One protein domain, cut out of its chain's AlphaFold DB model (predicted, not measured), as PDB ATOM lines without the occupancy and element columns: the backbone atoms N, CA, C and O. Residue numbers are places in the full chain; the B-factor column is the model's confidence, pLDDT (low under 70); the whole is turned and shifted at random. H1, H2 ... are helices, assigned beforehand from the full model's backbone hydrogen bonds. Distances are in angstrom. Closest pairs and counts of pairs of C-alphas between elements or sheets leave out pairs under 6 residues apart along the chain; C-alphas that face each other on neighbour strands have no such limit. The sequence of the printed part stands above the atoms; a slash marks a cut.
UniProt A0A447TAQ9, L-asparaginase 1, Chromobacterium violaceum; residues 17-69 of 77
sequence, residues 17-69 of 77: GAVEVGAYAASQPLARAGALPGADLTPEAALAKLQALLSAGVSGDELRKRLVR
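AT A GLANCE: This is residues 17 to 69 of the 77 residues of the protein "L-asparaginase 1" of Chromobacterium violaceum (UniProt A0A447TAQ9). The longest helix, H2, and the shorter H3 fold back on each other as a helical hairpin at one end of an elongated model, and the small helix H1 sits at the other end, away from both. Residues 33 to 42, with no named element, lead from H1 across to H2, and the stretch of residues 17 to 27 before H1 runs partly beside them. The printed part has 53 residues with three named helices, in the order H1, H2, H3, and no named strand; the class is all helix, though under half of the residues, 26 of 53, are in named elements. The whole is only just compact, close to loose, with a radius of gyration of the C-alphas of 11.9 A, and the C-alphas span 35 by 23 by 13 A.

IN THESE COORDINATES: H2 is the longest helix, residues 43 to 55, from Pro 43 to Ser 55, and measures 18.3 A from first to last C-alpha. Its first C-alpha, 43, is at (348.635, 334.511, 462.713). H3 follows at residues 60 to 67, Gly 60 to Leu 67, 11.1 A long; its last C-alpha, 67, is at (341.073, 344.571, 461.357). H1 comes before both, residues 28 to 32, Gln 28 to Arg 32, 6.1 A long, and its first C-alpha, 28, is at (330.026, 330.631, 454.242).

HOW THE PARTS SIT: H2 and H3 touch, with 6 pairs of C-alphas within 8 A. Their closest C-alphas, those of Leu 53 and Leu 63, are 6.9 A apart. Their lines stand at a steep tilt of 40 degrees and they run opposite ways, a helical hairpin, with their centres 12.1 A apart. A tight link of 4 residues joins them. H1 touches no helix: it is apart from H2 and apart from H3. In H1, H2 and H3 every O i to N i+4 pair is within hydrogen-bond range.

THE WHOLE: The outline is elongated, and the two C-alphas farthest apart, those of Ala 25 and Ala 56, are 35.4 A from each other. The C-alphas of Gly 17 and Arg 69, the first and last printed, are 17.0 A apart. The printed part has no cut. The link from H1 to H2, 10 residues, is short, and no link is long. The mean pLDDT of the printed part is 84.7; residues 17 to 27 are under 70, while H2 has a mean of 96, H3 of 93 and H1 of 79.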
ATOM      1  N   GLY A  17     349.737 332.059 451.281       64.81
ATOM      2  CA  GLY A  17     348.462 332.286 450.601       64.81
ATOM      3  C   GLY A  17     347.507 333.170 451.408       64.81
ATOM      4  O   GLY A  17     347.748 333.467 452.574       64.81
ATOM      5  N   ALA A  18     346.423 333.603 450.769       61.50
ATOM      6  CA  ALA A  18     345.427 334.489 451.363       61.50
ATOM      7  C   ALA A  18     344.117 333.744 451.648       61.50
ATOM      8  O   ALA A  18     343.698 332.876 450.878       61.50
ATOM      9  N   VAL A  19     343.437 334.109 452.736       61.34
ATOM     10  CA  VAL A  19     342.046 333.709 452.971       61.34
ATOM     11  C   VAL A  19     341.109 334.596 452.180       61.34
ATOM     12  O   VAL A  19     340.996 335.792 452.439       61.34
ATOM     13  N   GLU A  20     340.307 333.962 451.343       61.31
ATOM     14  CA  GLU A  20     339.135 334.576 450.742       61.31
ATOM     15  C   GLU A  20     337.869 334.010 451.414       61.31
ATOM     16  O   GLU A  20     337.461 332.862 451.204       61.31
ATOM     17  N   VAL A  21     337.255 334.788 452.315       52.00
ATOM     18  CA  VAL A  21     336.015 334.369 452.994       52.00
ATOM     19  C   VAL A  21     334.862 334.421 451.996       52.00
ATOM     20  O   VAL A  21     334.577 335.468 451.429       52.00
ATOM     21  N   GLY A  22     334.177 333.290 451.810       52.28
ATOM     22  CA  GLY A  22     333.141 333.116 450.789       52.28
ATOM     23  C   GLY A  22     333.605 332.376 449.530       52.28
ATOM     24  O   GLY A  22     332.745 331.876 448.809       52.28
ATOM     25  N   ALA A  23     334.917 332.208 449.315       55.78
ATOM     26  CA  ALA A  23     335.451 331.477 448.157       55.78
ATOM     27  C   ALA A  23     335.164 329.966 448.188       55.78
ATOM     28  O   ALA A  23     335.200 329.300 447.159       55.78
ATOM     29  N   TYR A  24     334.831 329.418 449.362       55.19
ATOM     30  CA  TYR A  24     334.523 328.000 449.535       55.19
ATOM     31  C   TYR A  24     333.295 327.816 450.427       55.19
ATOM     32  O   TYR A  24     333.099 328.543 451.403       55.19
ATOM     33  N   ALA A  25     332.482 326.795 450.134       53.97
ATOM     34  CA  ALA A  25     331.256 326.481 450.878       53.97
ATOM     35  C   ALA A  25     331.483 326.353 452.401       53.97
ATOM     36  O   ALA A  25     330.608 326.704 453.188       53.97
ATOM     37  N   ALA A  26     332.681 325.927 452.817       64.62
ATOM     38  CA  ALA A  26     333.067 325.776 454.218       64.62
ATOM     39  C   ALA A  26     333.186 327.105 454.993       64.62
ATOM     40  O   ALA A  26     332.964 327.118 456.202       64.62
ATOM     41  N   SER A  27     333.505 328.228 454.333       65.62
ATOM     42  CA  SER A  27     333.647 329.533 455.003       65.62
ATOM     43  C   SER A  27     332.353 330.354 455.018       65.62
ATOM     44  O   SER A  27     332.244 331.318 455.778       65.62
ATOM     45  N   GLN A  28     331.325 329.947 454.262       70.88
ATOM     46  CA  GLN A  28     330.026 330.631 454.242       70.88
ATOM     47  C   GLN A  28     329.301 330.640 455.600       70.88
ATOM     48  O   GLN A  28     328.768 331.692 455.961       70.88
ATOM     49  N   PRO A  29     329.270 329.549 456.396       81.88
ATOM     50  CA  PRO A  29     328.673 329.586 457.731       81.88
ATOM     51  C   PRO A  29     329.372 330.586 458.661       81.88
ATOM     52  O   PRO A  29     328.701 331.305 459.398       81.88
ATOM     53  N   LEU A  30     330.704 330.690 458.580       80.50
ATOM     54  CA  LEU A  30     331.490 331.653 459.359       80.50
ATOM     55  C   LEU A  30     331.179 333.094 458.941       80.50
ATOM     56  O   LEU A  30     330.960 333.949 459.799       80.50
ATOM     57  N   ALA A  31     331.079 333.353 457.634       78.56
ATOM     58  CA  ALA A  31     330.674 334.656 457.113       78.56
ATOM     59  C   ALA A  31     329.268 335.051 457.604       78.56
ATOM     60  O   ALA A  31     329.077 336.155 458.117       78.56
ATOM     61  N   ARG A  32     328.296 334.126 457.534       82.19
ATOM     62  CA  ARG A  32     326.922 334.330 458.037       82.19
ATOM     63  C   ARG A  32     326.882 334.570 459.548       82.19
ATOM     64  O   ARG A  32     326.073 335.366 460.011       82.19
ATOM     65  N   ALA A  33     327.778 333.939 460.308       84.81
ATOM     66  CA  ALA A  33     327.943 334.171 461.744       84.81
ATOM     67  C   ALA A  33     328.666 335.496 462.078       84.81
ATOM     68  O   ALA A  33     328.813 335.854 463.249       84.81
ATOM     69  N   GLY A  34     329.115 336.247 461.066       83.50
ATOM     70  CA  GLY A  34     329.780 337.533 461.237       83.50
ATOM     71  C   GLY A  34     331.276 337.433 461.539       83.50
ATOM     72  O   GLY A  34     331.817 338.353 462.165       83.50
ATOM     73  N   ALA A  35     331.946 336.361 461.114       88.00
ATOM     74  CA  ALA A  35     333.403 336.323 461.062       88.00
ATOM     75  C   ALA A  35     333.942 337.297 459.997       88.00
ATOM     76  O   ALA A  35     333.262 337.623 459.022       88.00
ATOM     77  N   LEU A  36     335.155 337.797 460.215       89.00
ATOM     78  CA  LEU A  36     335.859 338.733 459.346       89.00
ATOM     79  C   LEU A  36     336.954 337.995 458.555       89.00
ATOM     80  O   LEU A  36     337.660 337.179 459.153       89.00
ATOM     81  N   PRO A  37     337.148 338.291 457.259       88.62
ATOM     82  CA  PRO A  37     338.300 337.796 456.508       88.62
ATOM     83  C   PRO A  37     339.588 338.452 456.998       88.62
ATOM     84  O   PRO A  37     339.672 339.677 457.047       88.62
ATOM     85  N   GLY A  38     340.599 337.650 457.329       88.12
ATOM     86  CA  GLY A  38     341.941 338.159 457.611       88.12
ATOM     87  C   GLY A  38     342.866 338.248 456.393       88.12
ATOM     88  O   GLY A  38     344.002 338.666 456.563       88.12
ATOM     89  N   ALA A  39     342.400 337.908 455.185       88.00
ATOM     90  CA  ALA A  39     343.199 337.945 453.954       88.00
ATOM     91  C   ALA A  39     344.526 337.162 454.091       88.00
ATOM     92  O   ALA A  39     344.509 336.014 454.537       88.00
ATOM     93  N   ASP A  40     345.648 337.757 453.693       89.25
ATOM     94  CA  ASP A  40     347.021 337.235 453.758       89.25
ATOM     95  C   ASP A  40     347.743 337.542 455.085       89.25
ATOM     96  O   ASP A  40     348.961 337.391 455.175       89.25
ATOM     97  N   LEU A  41     347.013 337.938 456.138       92.81
ATOM     98  CA  LEU A  41     347.593 338.076 457.474       92.81
ATOM     99  C   LEU A  41     348.199 336.752 457.941       92.81
ATOM    100  O   LEU A  41     347.526 335.717 457.973       92.81
ATOM    101  N   THR A  42     349.429 336.818 458.452       92.81
ATOM    102  CA  THR A  42     349.950 335.738 459.292       92.81
ATOM    103  C   THR A  42     349.224 335.725 460.649       92.81
ATOM    104  O   THR A  42     348.716 336.766 461.095       92.81
ATOM    105  N   PRO A  43     349.176 334.579 461.354       92.62
ATOM    106  CA  PRO A  43     348.635 334.511 462.713       92.62
ATOM    107  C   PRO A  43     349.276 335.514 463.682       92.62
ATOM    108  O   PRO A  43     348.580 336.128 464.495       92.62
ATOM    109  N   GLU A  44     350.585 335.730 463.569       95.31
ATOM    110  CA  GLU A  44     351.348 336.675 464.385       95.31
ATOM    111  C   GLU A  44     350.947 338.121 464.081       95.31
ATOM    112  O   GLU A  44     350.682 338.895 465.005       95.31
ATOM    113  N   ALA A  45     350.842 338.482 462.797       95.50
ATOM    114  CA  ALA A  45     350.405 339.809 462.374       95.50
ATOM    115  C   ALA A  45     348.967 340.100 462.828       95.50
ATOM    116  O   ALA A  45     348.676 341.193 463.318       95.50
ATOM    117  N   ALA A  46     348.073 339.113 462.732       95.25
ATOM    118  CA  ALA A  46     346.701 339.232 463.204       95.25
ATOM    119  C   ALA A  46     346.617 339.448 464.722       95.25
ATOM    120  O   ALA A  46     345.881 340.331 465.176       95.25
ATOM    121  N   LEU A  47     347.382 338.681 465.507       96.00
ATOM    122  CA  LEU A  47     347.434 338.828 466.963       96.00
ATOM    123  C   LEU A  47     347.983 340.203 467.362       96.00
ATOM    124  O   LEU A  47     347.354 340.907 468.157       96.00
ATOM    125  N   ALA A  48     349.107 340.613 466.768       97.06
ATOM    126  CA  ALA A  48     349.730 341.906 467.032       97.06
ATOM    127  C   ALA A  48     348.792 343.070 466.676       97.06
ATOM    128  O   ALA A  48     348.619 344.002 467.465       97.06
ATOM    129  N   LYS A  49     348.128 342.995 465.518       97.00
ATOM    130  CA  LYS A  49     347.154 343.996 465.069       97.00
ATOM    131  C   LYS A  49     345.958 344.095 466.013       97.00
ATOM    132  O   LYS A  49     345.548 345.203 466.358       97.00
ATOM    133  N   LEU A  50     345.416 342.961 466.459       96.00
ATOM    134  CA  LEU A  50     344.312 342.935 467.417       96.00
ATOM    135  C   LEU A  50     344.719 343.570 468.753       96.00
ATOM    136  O   LEU A  50     344.006 344.442 469.247       96.00
ATOM    137  N   GLN A  51     345.869 343.177 469.306       96.56
ATOM    138  CA  GLN A  51     346.380 343.741 470.557       96.56
ATOM    139  C   GLN A  51     346.611 345.249 470.436       96.56
ATOM    140  O   GLN A  51     346.114 346.001 471.270       96.56
ATOM    141  N   ALA A  52     347.277 345.707 469.374       97.62
ATOM    142  CA  ALA A  52     347.549 347.126 469.163       97.62
ATOM    143  C   ALA A  52     346.263 347.969 469.083       97.62
ATOM    144  O   ALA A  52     346.180 349.035 469.693       97.62
ATOM    145  N   LEU A  53     345.240 347.489 468.364       96.81
ATOM    146  CA  LEU A  53     343.957 348.186 468.244       96.81
ATOM    147  C   LEU A  53     343.206 348.239 469.580       96.81
ATOM    148  O   LEU A  53     342.707 349.301 469.954       96.81
ATOM    149  N   LEU A  54     343.159 347.125 470.317       95.50
ATOM    150  CA  LEU A  54     342.509 347.070 471.629       95.50
ATOM    151  C   LEU A  54     343.221 347.955 472.660       95.50
ATOM    152  O   LEU A  54     342.560 348.696 473.384       95.50
ATOM    153  N   SER A  55     344.558 347.945 472.692       97.31
ATOM    154  CA  SER A  55     345.357 348.817 473.563       97.31
ATOM    155  C   SER A  55     345.190 350.303 473.236       97.31
ATOM    156  O   SER A  55     345.321 351.139 474.125       97.31
ATOM    157  N   ALA A  56     344.849 350.639 471.991       97.19
ATOM    158  CA  ALA A  56     344.496 351.995 471.578       97.19
ATOM    159  C   ALA A  56     343.027 352.370 471.880       97.19
ATOM    160  O   ALA A  56     342.564 353.427 471.452       97.19
ATOM    161  N   GLY A  57     342.272 351.512 472.577       96.56
ATOM    162  CA  GLY A  57     340.866 351.743 472.915       96.56
ATOM    163  C   GLY A  57     339.896 351.569 471.741       96.56
ATOM    164  O   GLY A  57     338.726 351.943 471.845       96.56
ATOM    165  N   VAL A  58     340.347 351.005 470.616       96.31
ATOM    166  CA  VAL A  58     339.487 350.766 469.453       96.31
ATOM    167  C   VAL A  58     338.543 349.601 469.750       96.31
ATOM    168  O   VAL A  58     338.970 348.513 470.128       96.31
ATOM    169  N   SER A  59     337.246 349.812 469.545       92.44
ATOM    170  CA  SER A  59     336.209 348.828 469.862       92.44
ATOM    171  C   SER A  59     335.060 348.850 468.846       92.44
ATOM    172  O   SER A  59     335.025 349.674 467.928       92.44
ATOM    173  N   GLY A  60     334.137 347.893 468.980       90.69
ATOM    174  CA  GLY A  60     332.916 347.825 468.178       90.69
ATOM    175  C   GLY A  60     333.171 347.734 466.672       90.69
ATOM    176  O   GLY A  60     334.031 346.983 466.208       90.69
ATOM    177  N   ASP A  61     332.409 348.504 465.901       90.75
ATOM    178  CA  ASP A  61     332.494 348.509 464.439       90.75
ATOM    179  C   ASP A  61     333.804 349.092 463.906       90.75
ATOM    180  O   ASP A  61     334.288 348.658 462.860       90.75
ATOM    181  N   GLU A  62     334.417 350.026 464.631       93.94
ATOM    182  CA  GLU A  62     335.704 350.594 464.229       93.94
ATOM    183  C   GLU A  62     336.816 349.544 464.305       93.94
ATOM    184  O   GLU A  62     337.640 349.437 463.396       93.94
ATOM    185  N   LEU A  63     336.782 348.689 465.332       94.81
ATOM    186  CA  LEU A  63     337.699 347.557 465.440       94.81
ATOM    187  C   LEU A  63     337.549 346.610 464.244       94.81
ATOM    188  O   LEU A  63     338.548 346.218 463.645       94.81
ATOM    189  N   ARG A  64     336.310 346.304 463.829       91.12
ATOM    190  CA  ARG A  64     336.055 345.456 462.648       91.12
ATOM    191  C   ARG A  64     336.622 346.080 461.377       91.12
ATOM    192  O   ARG A  64     337.292 345.386 460.618       91.12
ATOM    193  N   LYS A  65     336.386 347.378 461.164       93.44
ATOM    194  CA  LYS A  65     336.871 348.115 459.985       93.44
ATOM    195  C   LYS A  65     338.393 348.132 459.907       93.44
ATOM    196  O   LYS A  65     338.941 347.967 458.822       93.44
ATOM    197  N   ARG A  66     339.074 348.324 461.039       95.62
ATOM    198  CA  ARG A  66     340.541 348.370 461.079       95.62
ATOM    199  C   ARG A  66     341.185 346.995 460.963       95.62
ATOM    200  O   ARG A  66     342.247 346.897 460.361       95.62
ATOM    201  N   LEU A  67     340.553 345.938 461.478       94.62
ATOM    202  CA  LEU A  67     341.073 344.571 461.357       94.62
ATOM    203  C   LEU A  67     341.204 344.115 459.894       94.62
ATOM    204  O   LEU A  67     342.173 343.435 459.570       94.62
ATOM    205  N   VAL A  68     340.295 344.545 459.014       93.19
ATOM    206  CA  VAL A  68     340.239 344.120 457.599       93.19
ATOM    207  C   VAL A  68     340.889 345.104 456.612       93.19
ATOM    208  O   VAL A  68     340.654 345.012 455.412       93.19
ATOM    209  N   ARG A  69     341.663 346.084 457.096       94.38
ATOM    210  CA  ARG A  69     342.360 347.078 456.257       94.38
ATOM    211  C   ARG A  69     343.851 347.121 456.561       94.38
ATOM    212  O   ARG A  69     344.186 347.047 457.742       94.38
TER     213      ARG A  69